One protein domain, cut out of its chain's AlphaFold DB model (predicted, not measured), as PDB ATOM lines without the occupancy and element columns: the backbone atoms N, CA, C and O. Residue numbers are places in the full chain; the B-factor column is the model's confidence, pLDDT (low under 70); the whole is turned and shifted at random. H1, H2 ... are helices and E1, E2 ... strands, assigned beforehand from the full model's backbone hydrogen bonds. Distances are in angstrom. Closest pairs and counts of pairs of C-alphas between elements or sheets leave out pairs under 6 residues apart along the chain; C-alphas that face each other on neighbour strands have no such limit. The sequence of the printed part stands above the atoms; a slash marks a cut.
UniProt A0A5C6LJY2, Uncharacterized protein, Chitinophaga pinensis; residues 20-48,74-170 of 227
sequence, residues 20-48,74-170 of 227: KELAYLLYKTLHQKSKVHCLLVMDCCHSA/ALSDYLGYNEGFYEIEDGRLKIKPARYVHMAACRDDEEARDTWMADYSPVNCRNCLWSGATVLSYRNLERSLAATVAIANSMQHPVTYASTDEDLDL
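This is residues 20 to 48 and 74 to 170 of the 227 residues of an uncharacterized protein of Chitinophaga pinensis (UniProt A0A5C6LJY2). A small three-stranded sheet, E1 E4 E6, stands between two unlike ends: at one end the long helix H3 runs along one face of it, with H2 folded back on H3 as a helical hairpin, and at the other end the strand hairpin E2 and E3 reaches far out, with H1 lying between that hairpin and the sheet. The 126 printed residues hold four named helices and six named strands in the order H1 E1 E2 E3 E4 E5 H2 H3 E6 H4, a mixed class of helices and strands. The sheet's order E1 E4 E6 is mixed, with E1 and E4 parallel and E4 and E6 antiparallel. The whole is only just loose, close to compact, with a radius of gyration of the C-alphas of 17.0 A and spans of 46 by 33 by 23 A.

In the largest sheet, inner strand E4, residues 101 to 104, has the edge strands E1, residues 39 to 42, and E6, residues 159 to 162, as neighbours. E1 and E4 are parallel at 15 degrees, with N 40 and O 101 2.8 A apart. E4 and E6 are antiparallel at 161 degrees, with N 102 and O 161 2.7 A apart. H3, residues 138 to 152, is on one face of this sheet, two layers in all, at a height over the sheet of 8.3 A; it lies over E6 and runs along it, at 5 degrees on the local plane. Their closest C-alphas, those of Glu 142 and Thr 160, are 6.4 A apart. H2, residues 122 to 130, touches H3 with a steep tilt of 41 degrees, opposite ways, a helical hairpin; H3 takes part with residues 145 to 149 alone, and the closest C-alphas, of Cys 128 and Leu 145, are 6.6 A apart. H4, residues 165 to 169, only grazes the sheet and touches H3 at its residues 138 to 139 alone, the closest C-alphas being those of Tyr 138 and Leu 168, 4.9 A apart. E2, residues 86 to 89, and E3, residues 92 to 95, form an antiparallel hairpin, with N 94 and O 87 2.8 A apart. H1, residues 20 to 30, touches no helix, is not on the sheet E1 E4 E6, and is only just apart from E3, at 8.3 A. E5, residues 113 to 115, pairs with no named strand and is apart from H2. Each O i to N i+4 pair is within hydrogen-bond range in H1, H2 and H3; in H4 it is 0 of 1, beside 2 of 2 O i to N i+3 pairs.

H1 begins at C-alpha 20, (37.506, -33.138, -1.898), and is 15.3 A long. H3, the longest helix, is 20.8 A and H2 12.1 A. H4 ends at C-alpha 169, (23.588, -55.653, -4.275).

The C-alphas farthest apart, of Asp 90 and Met 117, are 49.9 A apart. Residues 49 to 73 are not printed, and C-alphas 48 and 74 are 20.3 A apart across this cut. Of the links that are printed whole, none is long. Mean pLDDT of the printed part is 70.4; it is under 70 at residues 43 to 48, 105 to 135 and 148 to 157.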
ATOM      1  N   LYS A  20      37.775 -33.503  -3.301       75.81
ATOM      2  CA  LYS A  20      37.506 -33.138  -1.898       75.81
ATOM      3  C   LYS A  20      36.260 -32.261  -1.754       75.81
ATOM      4  O   LYS A  20      35.479 -32.450  -0.823       75.81
ATOM      5  N   GLU A  21      36.063 -31.335  -2.684       81.31
ATOM      6  CA  GLU A  21      34.912 -30.436  -2.700       81.31
ATOM      7  C   GLU A  21      33.657 -31.164  -3.172       81.31
ATOM      8  O   GLU A  21      32.595 -30.982  -2.581       81.31
ATOM      9  N   LEU A  22      33.778 -32.069  -4.150       83.50
ATOM     10  CA  LEU A  22      32.681 -32.954  -4.538       83.50
ATOM     11  C   LEU A  22      32.235 -33.837  -3.360       83.50
ATOM     12  O   LEU A  22      31.037 -33.942  -3.085       83.50
ATOM     13  N   ALA A  23      33.182 -34.410  -2.612       82.56
ATOM     14  CA  ALA A  23      32.887 -35.183  -1.406       82.56
ATOM     15  C   ALA A  23      32.154 -34.342  -0.345       82.56
ATOM     16  O   ALA A  23      31.175 -34.805   0.247       82.56
ATOM     17  N   TYR A  24      32.576 -33.089  -0.145       85.69
ATOM     18  CA  TYR A  24      31.889 -32.147   0.736       85.69
ATOM     19  C   TYR A  24      30.461 -31.835   0.260       85.69
ATOM     20  O   TYR A  24      29.531 -31.866   1.066       85.69
ATOM     21  N   LEU A  25      30.249 -31.580  -1.034       88.50
ATOM     22  CA  LEU A  25      28.921 -31.291  -1.585       88.50
ATOM     23  C   LEU A  25      27.964 -32.480  -1.419       88.50
ATOM     24  O   LEU A  25      26.802 -32.293  -1.035       88.50
ATOM     25  N   LEU A  26      28.454 -33.704  -1.636       85.31
ATOM     26  CA  LEU A  26      27.698 -34.929  -1.374       85.31
ATOM     27  C   LEU A  26      27.343 -35.045   0.111       85.31
ATOM     28  O   LEU A  26      26.178 -35.267   0.448       85.31
ATOM     29  N   TYR A  27      28.307 -34.823   1.010       86.81
ATOM     30  CA  TYR A  27      28.065 -34.823   2.454       86.81
ATOM     31  C   TYR A  27      27.030 -33.775   2.858       86.81
ATOM     32  O   TYR A  27      26.002 -34.124   3.441       86.81
ATOM     33  N   LYS A  28      27.223 -32.508   2.482       89.31
ATOM     34  CA  LYS A  28      26.298 -31.407   2.780       89.31
ATOM     35  C   LYS A  28      24.870 -31.748   2.359       89.31
ATOM     36  O   LYS A  28      23.928 -31.504   3.111       89.31
ATOM     37  N   THR A  29      24.718 -32.386   1.201       88.25
ATOM     38  CA  THR A  29      23.413 -32.727   0.626       88.25
ATOM     39  C   THR A  29      22.760 -33.953   1.273       88.25
ATOM     40  O   THR A  29      21.531 -33.983   1.409       88.25
ATOM     41  N   LEU A  30      23.549 -34.963   1.662       87.50
ATOM     42  CA  LEU A  30      23.051 -36.301   2.011       87.50
ATOM     43  C   LEU A  30      23.193 -36.677   3.490       87.50
ATOM     44  O   LEU A  30      22.470 -37.563   3.939       87.50
ATOM     45  N   HIS A  31      24.060 -36.025   4.269       84.25
ATOM     46  CA  HIS A  31      24.401 -36.463   5.636       84.25
ATOM     47  C   HIS A  31      23.198 -36.571   6.592       84.25
ATOM     48  O   HIS A  31      23.208 -37.395   7.501       84.25
ATOM     49  N   GLN A  32      22.135 -35.791   6.370       86.38
ATOM     50  CA  GLN A  32      20.888 -35.846   7.155       86.38
ATOM     51  C   GLN A  32      19.773 -36.672   6.490       86.38
ATOM     52  O   GLN A  32      18.668 -36.771   7.020       86.38
ATOM     53  N   LYS A  33      20.028 -37.265   5.318       86.38
ATOM     54  CA  LYS A  33      19.025 -37.923   4.469       86.38
ATOM     55  C   LYS A  33      19.304 -39.419   4.328       86.38
ATOM     56  O   LYS A  33      19.483 -39.930   3.229       86.38
ATOM     57  N   SER A  34      19.261 -40.150   5.440       79.56
ATOM     58  CA  SER A  34      19.572 -41.592   5.488       79.56
ATOM     59  C   SER A  34      18.680 -42.495   4.619       79.56
ATOM     60  O   SER A  34      19.042 -43.641   4.368       79.56
ATOM     61  N   LYS A  35      17.521 -41.996   4.168       81.38
ATOM     62  CA  LYS A  35      16.574 -42.715   3.298       81.38
ATOM     63  C   LYS A  35      16.724 -42.390   1.807       81.38
ATOM     64  O   LYS A  35      15.983 -42.944   1.003       81.38
ATOM     65  N   VAL A  36      17.610 -41.466   1.440       85.19
ATOM     66  CA  VAL A  36      17.830 -41.099   0.039       85.19
ATOM     67  C   VAL A  36      18.880 -42.021  -0.552       85.19
ATOM     68  O   VAL A  36      19.998 -42.099  -0.051       85.19
ATOM     69  N   HIS A  37      18.515 -42.690  -1.641       84.25
ATOM     70  CA  HIS A  37      19.474 -43.385  -2.486       84.25
ATOM     71  C   HIS A  37      20.121 -42.384  -3.442       84.25
ATOM     72  O   HIS A  37      19.415 -41.685  -4.170       84.25
ATOM     73  N   CYS A  38      21.449 -42.301  -3.432       85.69
ATOM     74  CA  CYS A  38      22.204 -41.443  -4.337       85.69
ATOM     75  C   CYS A  38      23.059 -42.306  -5.261       85.69
ATOM     76  O   CYS A  38      23.896 -43.080  -4.795       85.69
ATOM     77  N   LEU A  39      22.842 -42.145  -6.565       84.94
ATOM     78  CA  LEU A  39      23.675 -42.713  -7.613       84.94
ATOM     79  C   LEU A  39      24.433 -41.579  -8.305       84.94
ATOM     80  O   LEU A  39      23.819 -40.684  -8.884       84.94
ATOM     81  N   LEU A  40      25.757 -41.655  -8.267       82.38
ATOM     82  CA  LEU A  40      26.664 -40.808  -9.022       82.38
ATOM     83  C   LEU A  40      27.124 -41.582 -10.264       82.38
ATOM     84  O   LEU A  40      27.621 -42.699 -10.140       82.38
ATOM     85  N   VAL A  41      26.957 -41.010 -11.455       78.38
ATOM     86  CA  VAL A  41      27.455 -41.594 -12.710       78.38
ATOM     87  C   VAL A  41      28.438 -40.607 -13.317       78.38
ATOM     88  O   VAL A  41      28.037 -39.502 -13.681       78.38
ATOM     89  N   MET A  42      29.713 -40.988 -13.400       72.50
ATOM     90  CA  MET A  42      30.776 -40.145 -13.947       72.50
ATOM     91  C   MET A  42      31.379 -40.796 -15.190       72.50
ATOM     92  O   MET A  42      31.950 -41.884 -15.139       72.50
ATOM     93  N   ASP A  43      31.243 -40.108 -16.320       67.00
ATOM     94  CA  ASP A  43      31.806 -40.507 -17.613       67.00
ATOM     95  C   ASP A  43      33.074 -39.692 -17.926       67.00
ATOM     96  O   ASP A  43      33.181 -38.991 -18.938       67.00
ATOM     97  N   CYS A  44      34.012 -39.724 -16.981       59.25
ATOM     98  CA  CYS A  44      35.326 -39.096 -17.065       59.25
ATOM     99  C   CYS A  44      36.389 -40.036 -16.482       59.25
ATOM    100  O   CYS A  44      36.064 -40.948 -15.721       59.25
ATOM    101  N   CYS A  45      37.654 -39.816 -16.843       58.62
ATOM    102  CA  CYS A  45      38.779 -40.504 -16.210       58.62
ATOM    103  C   CYS A  45      39.635 -39.529 -15.429       58.62
ATOM    104  O   CYS A  45      39.666 -38.332 -15.717       58.62
ATOM    105  N   HIS A  46      40.344 -40.063 -14.439       51.91
ATOM    106  CA  HIS A  46      41.267 -39.297 -13.619       51.91
ATOM    107  C   HIS A  46      42.262 -38.539 -14.497       51.91
ATOM    108  O   HIS A  46      42.882 -39.116 -15.386       51.91
ATOM    109  N   SER A  47      42.474 -37.260 -14.207       42.81
ATOM    110  CA  SER A  47      43.491 -36.384 -14.804       42.81
ATOM    111  C   SER A  47      44.931 -36.740 -14.381       42.81
ATOM    112  O   SER A  47      45.811 -35.882 -14.338       42.81
ATOM    113  N   ALA A  48      45.208 -38.011 -14.065       34.94
ATOM    114  CA  ALA A  48      46.487 -38.501 -13.546       34.94
ATOM    115  C   ALA A  48      47.592 -38.619 -14.623       34.94
ATOM    116  O   ALA A  48      48.356 -39.585 -14.643       34.94
ATOM    117  N   ALA A  74      45.460 -24.028  -0.454       82.19
ATOM    118  CA  ALA A  74      45.582 -24.366   0.956       82.19
ATOM    119  C   ALA A  74      44.318 -25.107   1.418       82.19
ATOM    120  O   ALA A  74      43.242 -24.945   0.849       82.19
ATOM    121  N   LEU A  75      44.422 -25.915   2.482       79.06
ATOM    122  CA  LEU A  75      43.260 -26.651   3.002       79.06
ATOM    123  C   LEU A  75      42.104 -25.709   3.394       79.06
ATOM    124  O   LEU A  75      40.942 -26.074   3.247       79.06
ATOM    125  N   SER A  76      42.445 -24.501   3.855       84.19
ATOM    126  CA  SER A  76      41.508 -23.430   4.206       84.19
ATOM    127  C   SER A  76      40.667 -22.922   3.041       84.19
ATOM    128  O   SER A  76      39.618 -22.329   3.279       84.19
ATOM    129  N   ASP A  77      41.132 -23.135   1.812       85.38
ATOM    130  CA  ASP A  77      40.521 -22.572   0.610       85.38
ATOM    131  C   ASP A  77      39.455 -23.510   0.026       85.38
ATOM    132  O   ASP A  77      38.668 -23.087  -0.814       85.38
ATOM    133  N   TYR A  78      39.396 -24.767   0.485       83.88
ATOM    134  CA  TYR A  78      38.399 -25.727   0.017       83.88
ATOM    135  C   TYR A  78      37.023 -25.494   0.639       83.88
ATOM    136  O   TYR A  78      36.875 -25.244   1.844       83.88
ATOM    137  N   LEU A  79      35.986 -25.715  -0.174       84.19
ATOM    138  CA  LEU A  79      34.606 -25.766   0.302       84.19
ATOM    139  C   LEU A  79      34.452 -26.771   1.457       84.19
ATOM    140  O   LEU A  79      34.901 -27.915   1.372       84.19
ATOM    141  N   GLY A  80      33.801 -26.332   2.542       83.69
ATOM    142  CA  GLY A  80      33.536 -27.144   3.736       83.69
ATOM    143  C   GLY A  80      34.557 -27.022   4.871       83.69
ATOM    144  O   GLY A  80      34.301 -27.550   5.954       83.69
ATOM    145  N   TYR A  81      35.671 -26.298   4.678       86.19
ATOM    146  CA  TYR A  81      36.684 -26.090   5.725       86.19
ATOM    147  C   TYR A  81      36.108 -25.471   6.999       86.19
ATOM    148  O   TYR A  81      36.186 -26.060   8.076       86.19
ATOM    149  N   ASN A  82      35.422 -24.337   6.862       86.38
ATOM    150  CA  ASN A  82      34.818 -23.631   7.995       86.38
ATOM    151  C   ASN A  82      33.568 -24.328   8.566       86.38
ATOM    152  O   ASN A  82      33.027 -23.881   9.572       86.38
ATOM    153  N   GLU A  83      33.104 -25.414   7.941       85.50
ATOM    154  CA  GLU A  83      31.927 -26.180   8.371       85.50
ATOM    155  C   GLU A  83      32.301 -27.461   9.140       85.50
ATOM    156  O   GLU A  83      31.432 -28.268   9.468       85.50
ATOM    157  N   GLY A  84      33.592 -27.667   9.442       82.25
ATOM    158  CA  GLY A  84      34.061 -28.825  10.210       82.25
ATOM    159  C   GLY A  84      33.948 -30.151   9.453       82.25
ATOM    160  O   GLY A  84      33.858 -31.211  10.070       82.25
ATOM    161  N   PHE A  85      33.913 -30.102   8.118       84.12
ATOM    162  CA  PHE A  85      33.894 -31.299   7.276       84.12
ATOM    163  C   PHE A  85      35.249 -32.020   7.256       84.12
ATOM    164  O   PHE A  85      35.306 -33.249   7.189       84.12
ATOM    165  N   TYR A  86      36.328 -31.244   7.323       85.50
ATOM    166  CA  TYR A  86      37.699 -31.728   7.325       85.50
ATOM    167  C   TYR A  86      38.217 -31.814   8.760       85.50
ATOM    168  O   TYR A  86      38.324 -30.800   9.446       85.50
ATOM    169  N   GLU A  87      38.572 -33.016   9.199       82.50
ATOM    170  CA  GLU A  87      39.184 -33.265  10.504       82.50
ATOM    171  C   GLU A  87      40.640 -33.696  10.291       82.50
ATOM    172  O   GLU A  87      40.932 -34.534   9.438       82.50
ATOM    173  N   ILE A  88      41.581 -33.107  11.031       79.06
ATOM    174  CA  ILE A  88      42.992 -33.510  10.983       79.06
ATOM    175  C   ILE A  88      43.277 -34.349  12.224       79.06
ATOM    176  O   ILE A  88      43.234 -33.840  13.341       79.06
ATOM    177  N   GLU A  89      43.603 -35.621  12.019       78.12
ATOM    178  CA  GLU A  89      43.971 -36.561  13.078       78.12
ATOM    179  C   GLU A  89      45.311 -37.207  12.707       78.12
ATOM    180  O   GLU A  89      45.461 -37.741  11.608       78.12
ATOM    181  N   ASP A  90      46.315 -37.099  13.580       76.19
ATOM    182  CA  ASP A  90      47.678 -37.615  13.359       76.19
ATOM    183  C   ASP A  90      48.329 -37.165  12.032       76.19
ATOM    184  O   ASP A  90      49.025 -37.923  11.353       76.19
ATOM    185  N   GLY A  91      48.070 -35.919  11.619       74.31
ATOM    186  CA  GLY A  91      48.568 -35.369  10.352       74.31
ATOM    187  C   GLY A  91      47.890 -35.949   9.105       74.31
ATOM    188  O   GLY A  91      48.309 -35.650   7.986       74.31
ATOM    189  N   ARG A  92      46.836 -36.755   9.274       71.44
ATOM    190  CA  ARG A  92      46.005 -37.283   8.192       71.44
ATOM    191  C   ARG A  92      44.667 -36.558   8.155       71.44
ATOM    192  O   ARG A  92      44.019 -36.351   9.178       71.44
ATOM    193  N   LEU A  93      44.256 -36.197   6.947       73.75
ATOM    194  CA  LEU A  93      42.941 -35.633   6.686       73.75
ATOM    195  C   LEU A  93      41.897 -36.753   6.744       73.75
ATOM    196  O   LEU A  93      41.941 -37.679   5.934       73.75
ATOM    197  N   LYS A  94      40.962 -36.660   7.683       75.50
ATOM    198  CA  LYS A  94      39.740 -37.460   7.737       75.50
ATOM    199  C   LYS A  94      38.564 -36.600   7.279       75.50
ATOM    200  O   LYS A  94      38.466 -35.422   7.615       75.50
ATOM    201  N   ILE A  95      37.676 -37.202   6.498       78.06
ATOM    202  CA  ILE A  95      36.416 -36.596   6.056       78.06
ATOM    203  C   ILE A  95      35.266 -37.536   6.403       78.06
ATOM    204  O   ILE A  95      35.461 -38.750   6.488       78.06
ATOM    205  N   LYS A  96      34.066 -36.988   6.599       71.50
ATOM    206  CA  LYS A  96      32.853 -37.777   6.859       71.50
ATOM    207  C   LYS A  96      32.202 -38.152   5.523       71.50
ATOM    208  O   LYS A  96      31.645 -37.268   4.878       71.50
ATOM    209  N   PRO A  97      32.261 -39.413   5.064       71.31
ATOM    210  CA  PRO A  97      31.700 -39.764   3.763       71.31
ATOM    211  C   PRO A  97      30.165 -39.719   3.786       71.31
ATOM    212  O   PRO A  97      29.529 -40.091   4.773       71.31
ATOM    213  N   ALA A  98      29.561 -39.284   2.679       81.50
ATOM    214  CA  ALA A  98      28.145 -39.520   2.410       81.50
ATOM    215  C   ALA A  98      27.917 -40.974   1.972       81.50
ATOM    216  O   ALA A  98      28.818 -41.595   1.421       81.50
ATOM    217  N   ARG A  99      26.697 -41.498   2.137       83.56
ATOM    218  CA  ARG A  99      26.306 -42.786   1.546       83.56
ATOM    219  C   ARG A  99      25.838 -42.573   0.104       83.56
ATOM    220  O   ARG A  99      24.840 -41.892  -0.118       83.56
ATOM    221  N   TYR A 100      26.555 -43.143  -0.858       85.31
ATOM    222  CA  TYR A 100      26.214 -43.126  -2.283       85.31
ATOM    223  C   TYR A 100      26.808 -44.350  -2.993       85.31
ATOM    224  O   TYR A 100      27.767 -44.958  -2.502       85.31
ATOM    225  N   VAL A 101      26.246 -44.666  -4.161       83.94
ATOM    226  CA  VAL A 101      26.816 -45.578  -5.161       83.94
ATOM    227  C   VAL A 101      27.393 -44.734  -6.295       83.94
ATOM    228  O   VAL A 101      26.765 -43.773  -6.730       83.94
ATOM    229  N   HIS A 102      28.586 -45.068  -6.768       83.38
ATOM    230  CA  HIS A 102      29.301 -44.380  -7.836       83.38
ATOM    231  C   HIS A 102      29.629 -45.354  -8.961       83.38
ATOM    232  O   HIS A 102      30.262 -46.375  -8.721       83.38
ATOM    233  N   MET A 103      29.213 -45.028 -10.179       77.94
ATOM    234  CA  MET A 103      29.581 -45.740 -11.397       77.94
ATOM    235  C   MET A 103      30.515 -44.859 -12.221       77.94
ATOM    236  O   MET A 103      30.108 -43.775 -12.648       77.94
ATOM    237  N   ALA A 104      31.734 -45.336 -12.455       74.50
ATOM    238  CA  ALA A 104      32.726 -44.673 -13.292       74.50
ATOM    239  C   ALA A 104      32.982 -45.471 -14.577       74.50
ATOM    240  O   ALA A 104      32.874 -46.701 -14.605       74.50
ATOM    241  N   ALA A 105      33.318 -44.763 -15.655       64.19
ATOM    242  CA  ALA A 105      33.511 -45.352 -16.981       64.19
ATOM    243  C   ALA A 105      34.837 -46.120 -17.159       64.19
ATOM    244  O   ALA A 105      34.969 -46.868 -18.129       64.19
ATOM    245  N   CYS A 106      35.813 -45.930 -16.270       62.06
ATOM    246  CA  CYS A 106      37.157 -46.512 -16.326       62.06
ATOM    247  C   CYS A 106      37.719 -46.692 -14.906       62.06
ATOM    248  O   CYS A 106      37.258 -46.032 -13.971       62.06
ATOM    249  N   ARG A 107      38.728 -47.553 -14.750       55.56
ATOM    250  CA  ARG A 107      39.531 -47.644 -13.521       55.56
ATOM    251  C   ARG A 107      40.477 -46.454 -13.367       55.56
ATOM    252  O   ARG A 107      40.840 -45.808 -14.345       55.56
ATOM    253  N   ASP A 108      40.965 -46.250 -12.144       49.09
ATOM    254  CA  ASP A 108      41.981 -45.248 -11.790       49.09
ATOM    255  C   ASP A 108      43.274 -45.367 -12.618       49.09
ATOM    256  O   ASP A 108      44.013 -44.392 -12.774       49.09
ATOM    257  N   ASP A 109      43.566 -46.557 -13.150       44.31
ATOM    258  CA  ASP A 109      44.719 -46.843 -13.991       44.31
ATOM    259  C   ASP A 109      44.422 -46.873 -15.499       44.31
ATOM    260  O   ASP A 109      45.314 -47.234 -16.269       44.31
ATOM    261  N   GLU A 110      43.246 -46.426 -15.939       44.56
ATOM    262  CA  GLU A 110      42.791 -46.512 -17.332       44.56
ATOM    263  C   GLU A 110      42.320 -45.164 -17.904       44.56
ATOM    264  O   GLU A 110      41.942 -44.243 -17.184       44.56
ATOM    265  N   GLU A 111      42.356 -45.037 -19.235       46.06
ATOM    266  CA  GLU A 111      41.986 -43.813 -19.958       46.06
ATOM    267  C   GLU A 111      40.674 -44.006 -20.734       46.06
ATOM    268  O   GLU A 111      40.555 -44.904 -21.570       46.06
ATOM    269  N   ALA A 112      39.698 -43.121 -20.518       47.38
ATOM    270  CA  ALA A 112      38.478 -43.044 -21.315       47.38
ATOM    271  C   ALA A 112      38.816 -42.258 -22.566       47.38
ATOM    272  O   ALA A 112      39.090 -41.053 -22.536       47.38
ATOM    273  N   ARG A 113      38.786 -42.990 -23.668       48.16
ATOM    274  CA  ARG A 113      39.077 -42.481 -24.995       48.16
ATOM    275  C   ARG A 113      37.806 -41.917 -25.608       48.16
ATOM    276  O   ARG A 113      36.797 -42.617 -25.693       48.16
ATOM    277  N   ASP A 114      37.880 -40.675 -26.062       42.94
ATOM    278  CA  ASP A 114      36.927 -40.079 -26.986       42.94
ATOM    279  C   ASP A 114      37.493 -40.234 -28.403       42.94
ATOM    280  O   ASP A 114      38.539 -39.679 -28.758       42.94
ATOM    281  N   THR A 115      36.838 -41.064 -29.209       43.31
ATOM    282  CA  THR A 115      37.166 -41.243 -30.624       43.31
ATOM    283  C   THR A 115      36.162 -40.464 -31.461       43.31
ATOM    284  O   THR A 115      34.963 -40.552 -31.220       43.31
ATOM    285  N   TRP A 116      36.623 -39.768 -32.506       39.22
ATOM    286  CA  TRP A 116      35.755 -39.020 -33.437       39.22
ATOM    287  C   TRP A 116      34.703 -39.885 -34.163       39.22
ATOM    288  O   TRP A 116      33.748 -39.361 -34.734       39.22
ATOM    289  N   MET A 117      34.843 -41.213 -34.124       37.31
ATOM    290  CA  MET A 117      33.747 -42.143 -34.393       37.31
ATOM    291  C   MET A 117      32.918 -42.313 -33.118       37.31
ATOM    292  O   MET A 117      33.334 -43.006 -32.191       37.31
ATOM    293  N   ALA A 118      31.751 -41.673 -33.098       36.78
ATOM    294  CA  ALA A 118      30.824 -41.493 -31.979       36.78
ATOM    295  C   ALA A 118      30.256 -42.766 -31.297       36.78
ATOM    296  O   ALA A 118      29.273 -42.667 -30.566       36.78
ATOM    297  N   ASP A 119      30.844 -43.947 -31.485       39.75
ATOM    298  CA  ASP A 119      30.165 -45.216 -31.199       39.75
ATOM    299  C   ASP A 119      30.743 -46.047 -30.045       39.75
ATOM    300  O   ASP A 119      30.114 -47.029 -29.653       39.75
ATOM    301  N   TYR A 120      31.891 -45.691 -29.453       45.72
ATOM    302  CA  TYR A 120      32.617 -46.683 -28.638       45.72
ATOM    303  C   TYR A 120      32.659 -46.469 -27.115       45.72
ATOM    304  O   TYR A 120      32.766 -47.473 -26.413       45.72
ATOM    305  N   SER A 121      32.491 -45.253 -26.571       48.22
ATOM    306  CA  SER A 121      32.669 -45.024 -25.114       48.22
ATOM    307  C   SER A 121      31.386 -44.614 -24.348       48.22
ATOM    308  O   SER A 121      30.986 -45.341 -23.438       48.22
ATOM    309  N   PRO A 122      30.607 -43.583 -24.743       44.44
ATOM    310  CA  PRO A 122      29.408 -43.169 -23.983       44.44
ATOM    311  C   PRO A 122      28.148 -43.946 -24.379       44.44
ATOM    312  O   PRO A 122      27.219 -44.126 -23.588       44.44
ATOM    313  N   VAL A 123      28.102 -44.410 -25.631       47.69
ATOM    314  CA  VAL A 123      26.944 -45.090 -26.219       47.69
ATOM    315  C   VAL A 123      26.764 -46.484 -25.619       47.69
ATOM    316  O   VAL A 123      25.629 -46.893 -25.423       47.69
ATOM    317  N   ASN A 124      27.831 -47.178 -25.212       51.09
ATOM    318  CA  ASN A 124      27.720 -48.517 -24.621       51.09
ATOM    319  C   ASN A 124      27.260 -48.491 -23.158       51.09
ATOM    320  O   ASN A 124      26.368 -49.260 -22.802       51.09
ATOM    321  N   CYS A 125      27.764 -47.560 -22.337       49.12
ATOM    322  CA  CYS A 125      27.229 -47.318 -20.992       49.12
ATOM    323  C   CYS A 125      25.769 -46.865 -21.061       49.12
ATOM    324  O   CYS A 125      24.909 -47.453 -20.410       49.12
ATOM    325  N   ARG A 126      25.455 -45.883 -21.916       52.38
ATOM    326  CA  ARG A 126      24.084 -45.403 -22.115       52.38
ATOM    327  C   ARG A 126      23.157 -46.502 -22.639       52.38
ATOM    328  O   ARG A 126      22.088 -46.691 -22.077       52.38
ATOM    329  N   ASN A 127      23.551 -47.266 -23.654       49.69
ATOM    330  CA  ASN A 127      22.717 -48.339 -24.198       49.69
ATOM    331  C   ASN A 127      22.524 -49.468 -23.177       49.69
ATOM    332  O   ASN A 127      21.397 -49.905 -22.996       49.69
ATOM    333  N   CYS A 128      23.552 -49.870 -22.420       50.19
ATOM    334  CA  CYS A 128      23.395 -50.851 -21.337       50.19
ATOM    335  C   CYS A 128      22.454 -50.358 -20.226       50.19
ATOM    336  O   CYS A 128      21.624 -51.125 -19.740       50.19
ATOM    337  N   LEU A 129      22.539 -49.075 -19.855       54.69
ATOM    338  CA  LEU A 129      21.628 -48.449 -18.892       54.69
ATOM    339  C   LEU A 129      20.177 -48.415 -19.414       54.69
ATOM    340  O   LEU A 129      19.241 -48.544 -18.627       54.69
ATOM    341  N   TRP A 130      19.982 -48.269 -20.729       52.12
ATOM    342  CA  TRP A 130      18.666 -48.144 -21.369       52.12
ATOM    343  C   TRP A 130      18.051 -49.496 -21.782       52.12
ATOM    344  O   TRP A 130      16.830 -49.602 -21.873       52.12
ATOM    345  N   SER A 131      18.849 -50.549 -21.978       50.53
ATOM    346  CA  SER A 131      18.401 -51.867 -22.465       50.53
ATOM    347  C   SER A 131      17.828 -52.815 -21.393       50.53
ATOM    348  O   SER A 131      17.686 -54.005 -21.659       50.53
ATOM    349  N   GLY A 132      17.440 -52.321 -20.209       50.62
ATOM    350  CA  GLY A 132      16.727 -53.132 -19.199       50.62
ATOM    351  C   GLY A 132      17.487 -53.395 -17.895       50.62
ATOM    352  O   GLY A 132      17.218 -54.380 -17.209       50.62
ATOM    353  N   ALA A 133      18.409 -52.505 -17.516       53.19
ATOM    354  CA  ALA A 133      19.219 -52.612 -16.301       53.19
ATOM    355  C   ALA A 133      18.429 -52.607 -14.972       53.19
ATOM    356  O   ALA A 133      19.005 -52.911 -13.935       53.19
ATOM    357  N   THR A 134      17.126 -52.306 -14.974       56.16
ATOM    358  CA  THR A 134      16.319 -52.089 -13.754       56.16
ATOM    359  C   THR A 134      16.095 -53.334 -12.892       56.16
ATOM    360  O   THR A 134      15.701 -53.214 -11.733       56.16
ATOM    361  N   VAL A 135      16.343 -54.533 -13.432       64.56
ATOM    362  CA  VAL A 135      16.252 -55.800 -12.682       64.56
ATOM    363  C   VAL A 135      17.608 -56.225 -12.123       64.56
ATOM    364  O   VAL A 135      17.647 -57.077 -11.248       64.56
ATOM    365  N   LEU A 136      18.725 -55.659 -12.591       73.31
ATOM    366  CA  LEU A 136      20.065 -56.050 -12.149       73.31
ATOM    367  C   LEU A 136      20.478 -55.292 -10.890       73.31
ATOM    368  O   LEU A 136      20.156 -54.118 -10.735       73.31
ATOM    369  N   SER A 137      21.238 -55.946 -10.010       83.25
ATOM    370  CA  SER A 137      21.980 -55.214  -8.984       83.25
ATOM    371  C   SER A 137      23.105 -54.390  -9.608       83.25
ATOM    372  O   SER A 137      23.588 -54.739 -10.689       83.25
ATOM    373  N   TYR A 138      23.572 -53.347  -8.921       83.75
ATOM    374  CA  TYR A 138      24.729 -52.557  -9.363       83.75
ATOM    375  C   TYR A 138      25.941 -53.436  -9.710       83.75
ATOM    376  O   TYR A 138      26.533 -53.285 -10.776       83.75
ATOM    377  N   ARG A 139      26.242 -54.438  -8.876       84.38
ATOM    378  CA  ARG A 139      27.341 -55.391  -9.098       84.38
ATOM    379  C   ARG A 139      27.168 -56.228 -10.369       84.38
ATOM    380  O   ARG A 139      28.135 -56.534 -11.065       84.38
ATOM    381  N   ASN A 140      25.941 -56.643 -10.678       79.75
ATOM    382  CA  ASN A 140      25.663 -57.428 -11.882       79.75
ATOM    383  C   ASN A 140      25.595 -56.551 -13.133       79.75
ATOM    384  O   ASN A 140      26.012 -56.994 -14.203       79.75
ATOM    385  N   LEU A 141      25.135 -55.309 -12.990       81.31
ATOM    386  CA  LEU A 141      25.183 -54.308 -14.045       81.31
ATOM    387  C   LEU A 141      26.631 -53.995 -14.435       81.31
ATOM    388  O   LEU A 141      26.947 -54.054 -15.618       81.31
ATOM    389  N   GLU A 142      27.516 -53.754 -13.462       79.75
ATOM    390  CA  GLU A 142      28.950 -53.549 -13.694       79.75
ATOM    391  C   GLU A 142      29.561 -54.719 -14.470       79.75
ATOM    392  O   GLU A 142      30.203 -54.513 -15.492       79.75
ATOM    393  N   ARG A 143      29.312 -55.964 -14.041       78.44
ATOM    394  CA  ARG A 143      29.840 -57.160 -14.719       78.44
ATOM    395  C   ARG A 143      29.347 -57.288 -16.160       78.44
ATOM    396  O   ARG A 143      30.129 -57.639 -17.041       78.44
ATOM    397  N   SER A 144      28.062 -57.024 -16.391       75.31
ATOM    398  CA  SER A 144      27.465 -57.053 -17.731       75.31
ATOM    399  C   SER A 144      28.064 -55.966 -18.628       75.31
ATOM    400  O   SER A 144      28.455 -56.219 -19.773       75.31
ATOM    401  N   LEU A 145      28.216 -54.762 -18.072       72.81
ATOM    402  CA  LEU A 145      28.806 -53.627 -18.760       72.81
ATOM    403  C   LEU A 145      30.284 -53.880 -19.069       72.81
ATOM    404  O   LEU A 145      30.696 -53.679 -20.201       72.81
ATOM    405  N   ALA A 146      31.060 -54.398 -18.118       72.88
ATOM    406  CA  ALA A 146      32.464 -54.737 -18.314       72.88
ATOM    407  C   ALA A 146      32.651 -55.793 -19.412       72.88
ATOM    408  O   ALA A 146      33.554 -55.660 -20.229       72.88
ATOM    409  N   ALA A 147      31.778 -56.805 -19.493       70.75
ATOM    410  CA  ALA A 147      31.816 -57.779 -20.583       70.75
ATOM    411  C   ALA A 147      31.532 -57.133 -21.951       70.75
ATOM    412  O   ALA A 147      32.210 -57.438 -22.930       70.75
ATOM    413  N   THR A 148      30.561 -56.218 -22.012       66.31
ATOM    414  CA  THR A 148      30.197 -55.497 -23.244       66.31
ATOM    415  C   THR A 148      31.305 -54.542 -23.682       66.31
ATOM    416  O   THR A 148      31.715 -54.547 -24.843       66.31
ATOM    417  N   VAL A 149      31.821 -53.747 -22.745       65.31
ATOM    418  CA  VAL A 149      32.887 -52.780 -23.004       65.31
ATOM    419  C   VAL A 149      34.176 -53.502 -23.362       65.31
ATOM    420  O   VAL A 149      34.784 -53.114 -24.342       65.31
ATOM    421  N   ALA A 150      34.549 -54.604 -22.705       66.00
ATOM    422  CA  ALA A 150      35.764 -55.347 -23.053       66.00
ATOM    423  C   ALA A 150      35.758 -55.896 -24.493       66.00
ATOM    424  O   ALA A 150      36.817 -55.995 -25.113       66.00
ATOM    425  N   ILE A 151      34.583 -56.231 -25.045       61.12
ATOM    426  CA  ILE A 151      34.436 -56.635 -26.455       61.12
ATOM    427  C   ILE A 151      34.680 -55.444 -27.395       61.12
ATOM    428  O   ILE A 151      35.286 -55.611 -28.451       61.12
ATOM    429  N   ALA A 152      34.208 -54.254 -27.020       58.84
ATOM    430  CA  ALA A 152      34.307 -53.042 -27.832       58.84
ATOM    431  C   ALA A 152      35.655 -52.308 -27.677       58.84
ATOM    432  O   ALA A 152      36.177 -51.744 -28.635       58.84
ATOM    433  N   ASN A 153      36.210 -52.310 -26.470       63.09
ATOM    434  CA  ASN A 153      37.422 -51.632 -26.047       63.09
ATOM    435  C   ASN A 153      38.020 -52.347 -24.820       63.09
ATOM    436  O   ASN A 153      37.685 -52.061 -23.673       63.09
ATOM    437  N   SER A 154      38.961 -53.260 -25.066       61.22
ATOM    438  CA  SER A 154      39.641 -54.035 -24.013       61.22
ATOM    439  C   SER A 154      40.476 -53.213 -23.016       61.22
ATOM    440  O   SER A 154      40.954 -53.775 -22.034       61.22
ATOM    441  N   MET A 155      40.662 -51.908 -23.247       56.44
ATOM    442  CA  MET A 155      41.433 -51.020 -22.365       56.44
ATOM    443  C   MET A 155      40.557 -50.099 -21.508       56.44
ATOM    444  O   MET A 155      41.053 -49.110 -20.977       56.44
ATOM    445  N   GLN A 156      39.262 -50.401 -21.400       62.12
ATOM    446  CA  GLN A 156      38.326 -49.648 -20.578       62.12
ATOM    447  C   GLN A 156      37.489 -50.603 -19.729       62.12
ATOM    448  O   GLN A 156      36.732 -51.422 -20.246       62.12
ATOM    449  N   HIS A 157      37.606 -50.469 -18.412       66.44
ATOM    450  CA  HIS A 157      36.851 -51.252 -17.450       66.44
ATOM    451  C   HIS A 157      35.984 -50.321 -16.602       66.44
ATOM    452  O   HIS A 157      36.496 -49.625 -15.724       66.44
ATOM    453  N   PRO A 158      34.662 -50.320 -16.832       70.88
ATOM    454  CA  PRO A 158      33.725 -49.684 -15.926       70.88
ATOM    455  C   PRO A 158      33.897 -50.241 -14.517       70.88
ATOM    456  O   PRO A 158      34.074 -51.450 -14.341       70.88
ATOM    457  N   VAL A 159      33.793 -49.366 -13.526       76.25
ATOM    458  CA  VAL A 159      33.865 -49.743 -12.115       76.25
ATOM    459  C   VAL A 159      32.697 -49.162 -11.351       76.25
ATOM    460  O   VAL A 159      32.228 -48.058 -11.633       76.25
ATOM    461  N   THR A 160      32.231 -49.918 -10.363       79.00
ATOM    462  CA  THR A 160      31.225 -49.437  -9.422       79.00
ATOM    463  C   THR A 160      31.776 -49.487  -8.005       79.00
ATOM    464  O   THR A 160      32.258 -50.515  -7.540       79.00
ATOM    465  N   TYR A 161      31.684 -48.360  -7.308       80.50
ATOM    466  CA  TYR A 161      32.028 -48.210  -5.902       80.50
ATOM    467  C   TYR A 161      30.771 -47.882  -5.099       80.50
ATOM    468  O   TYR A 161      29.887 -47.169  -5.570       80.50
ATOM    469  N   ALA A 162      30.704 -48.348  -3.858       82.88
ATOM    470  CA  ALA A 162      29.712 -47.884  -2.904       82.88
ATOM    471  C   ALA A 162      30.382 -47.570  -1.572       82.88
ATOM    472  O   ALA A 162      31.300 -48.263  -1.141       82.88
ATOM    473  N   SER A 163      29.872 -46.545  -0.887       77.75
ATOM    474  CA  SER A 163      30.333 -46.212   0.472       77.75
ATOM    475  C   SER A 163      29.965 -47.289   1.502       77.75
ATOM    476  O   SER A 163      30.479 -47.304   2.617       77.75
ATOM    477  N   THR A 164      29.048 -48.183   1.139       82.31
ATOM    478  CA  THR A 164      28.624 -49.362   1.892       82.31
ATOM    479  C   THR A 164      28.518 -50.499   0.877       82.31
ATOM    480  O   THR A 164      27.732 -50.386  -0.057       82.31
ATOM    481  N   ASP A 165      29.342 -51.546   0.991       79.62
ATOM    482  CA  ASP A 165      29.480 -52.577  -0.059       79.62
ATOM    483  C   ASP A 165      28.156 -53.302  -0.347       79.62
ATOM    484  O   ASP A 165      27.866 -53.639  -1.494       79.62
ATOM    485  N   GLU A 166      27.300 -53.452   0.666       83.62
ATOM    486  CA  GLU A 166      25.967 -54.041   0.535       83.62
ATOM    487  C   GLU A 166      25.064 -53.261  -0.437       83.62
ATOM    488  O   GLU A 166      24.155 -53.841  -1.036       83.62
ATOM    489  N   ASP A 167      25.322 -51.966  -0.649       83.88
ATOM    490  CA  ASP A 167      24.558 -51.150  -1.597       83.88
ATOM    491  C   ASP A 167      24.801 -51.572  -3.053       83.88
ATOM    492  O   ASP A 167      23.958 -51.315  -3.914       83.88
ATOM    493  N   LEU A 168      25.901 -52.280  -3.340       84.00
ATOM    494  CA  LEU A 168      26.168 -52.832  -4.670       84.00
ATOM    495  C   LEU A 168      25.209 -53.970  -5.045       84.00
ATOM    496  O   LEU A 168      25.052 -54.288  -6.228       84.00
ATOM    497  N   ASP A 169      24.558 -54.582  -4.058       86.25
ATOM    498  CA  ASP A 169      23.588 -55.653  -4.275       86.25
ATOM    499  C   ASP A 169      22.143 -55.126  -4.370       86.25
ATOM    500  O   ASP A 169      21.222 -55.894  -4.668       86.25
ATOM    501  N   LEU A 170      21.934 -53.812  -4.194       83.62
ATOM    502  CA  LEU A 170      20.654 -53.161  -4.471       83.62
ATOM    503  C   LEU A 170      20.362 -53.149  -5.978       83.62
ATOM    504  O   LEU A 170      21.294 -53.025  -6.779       83.62
TER     505      LEU A 170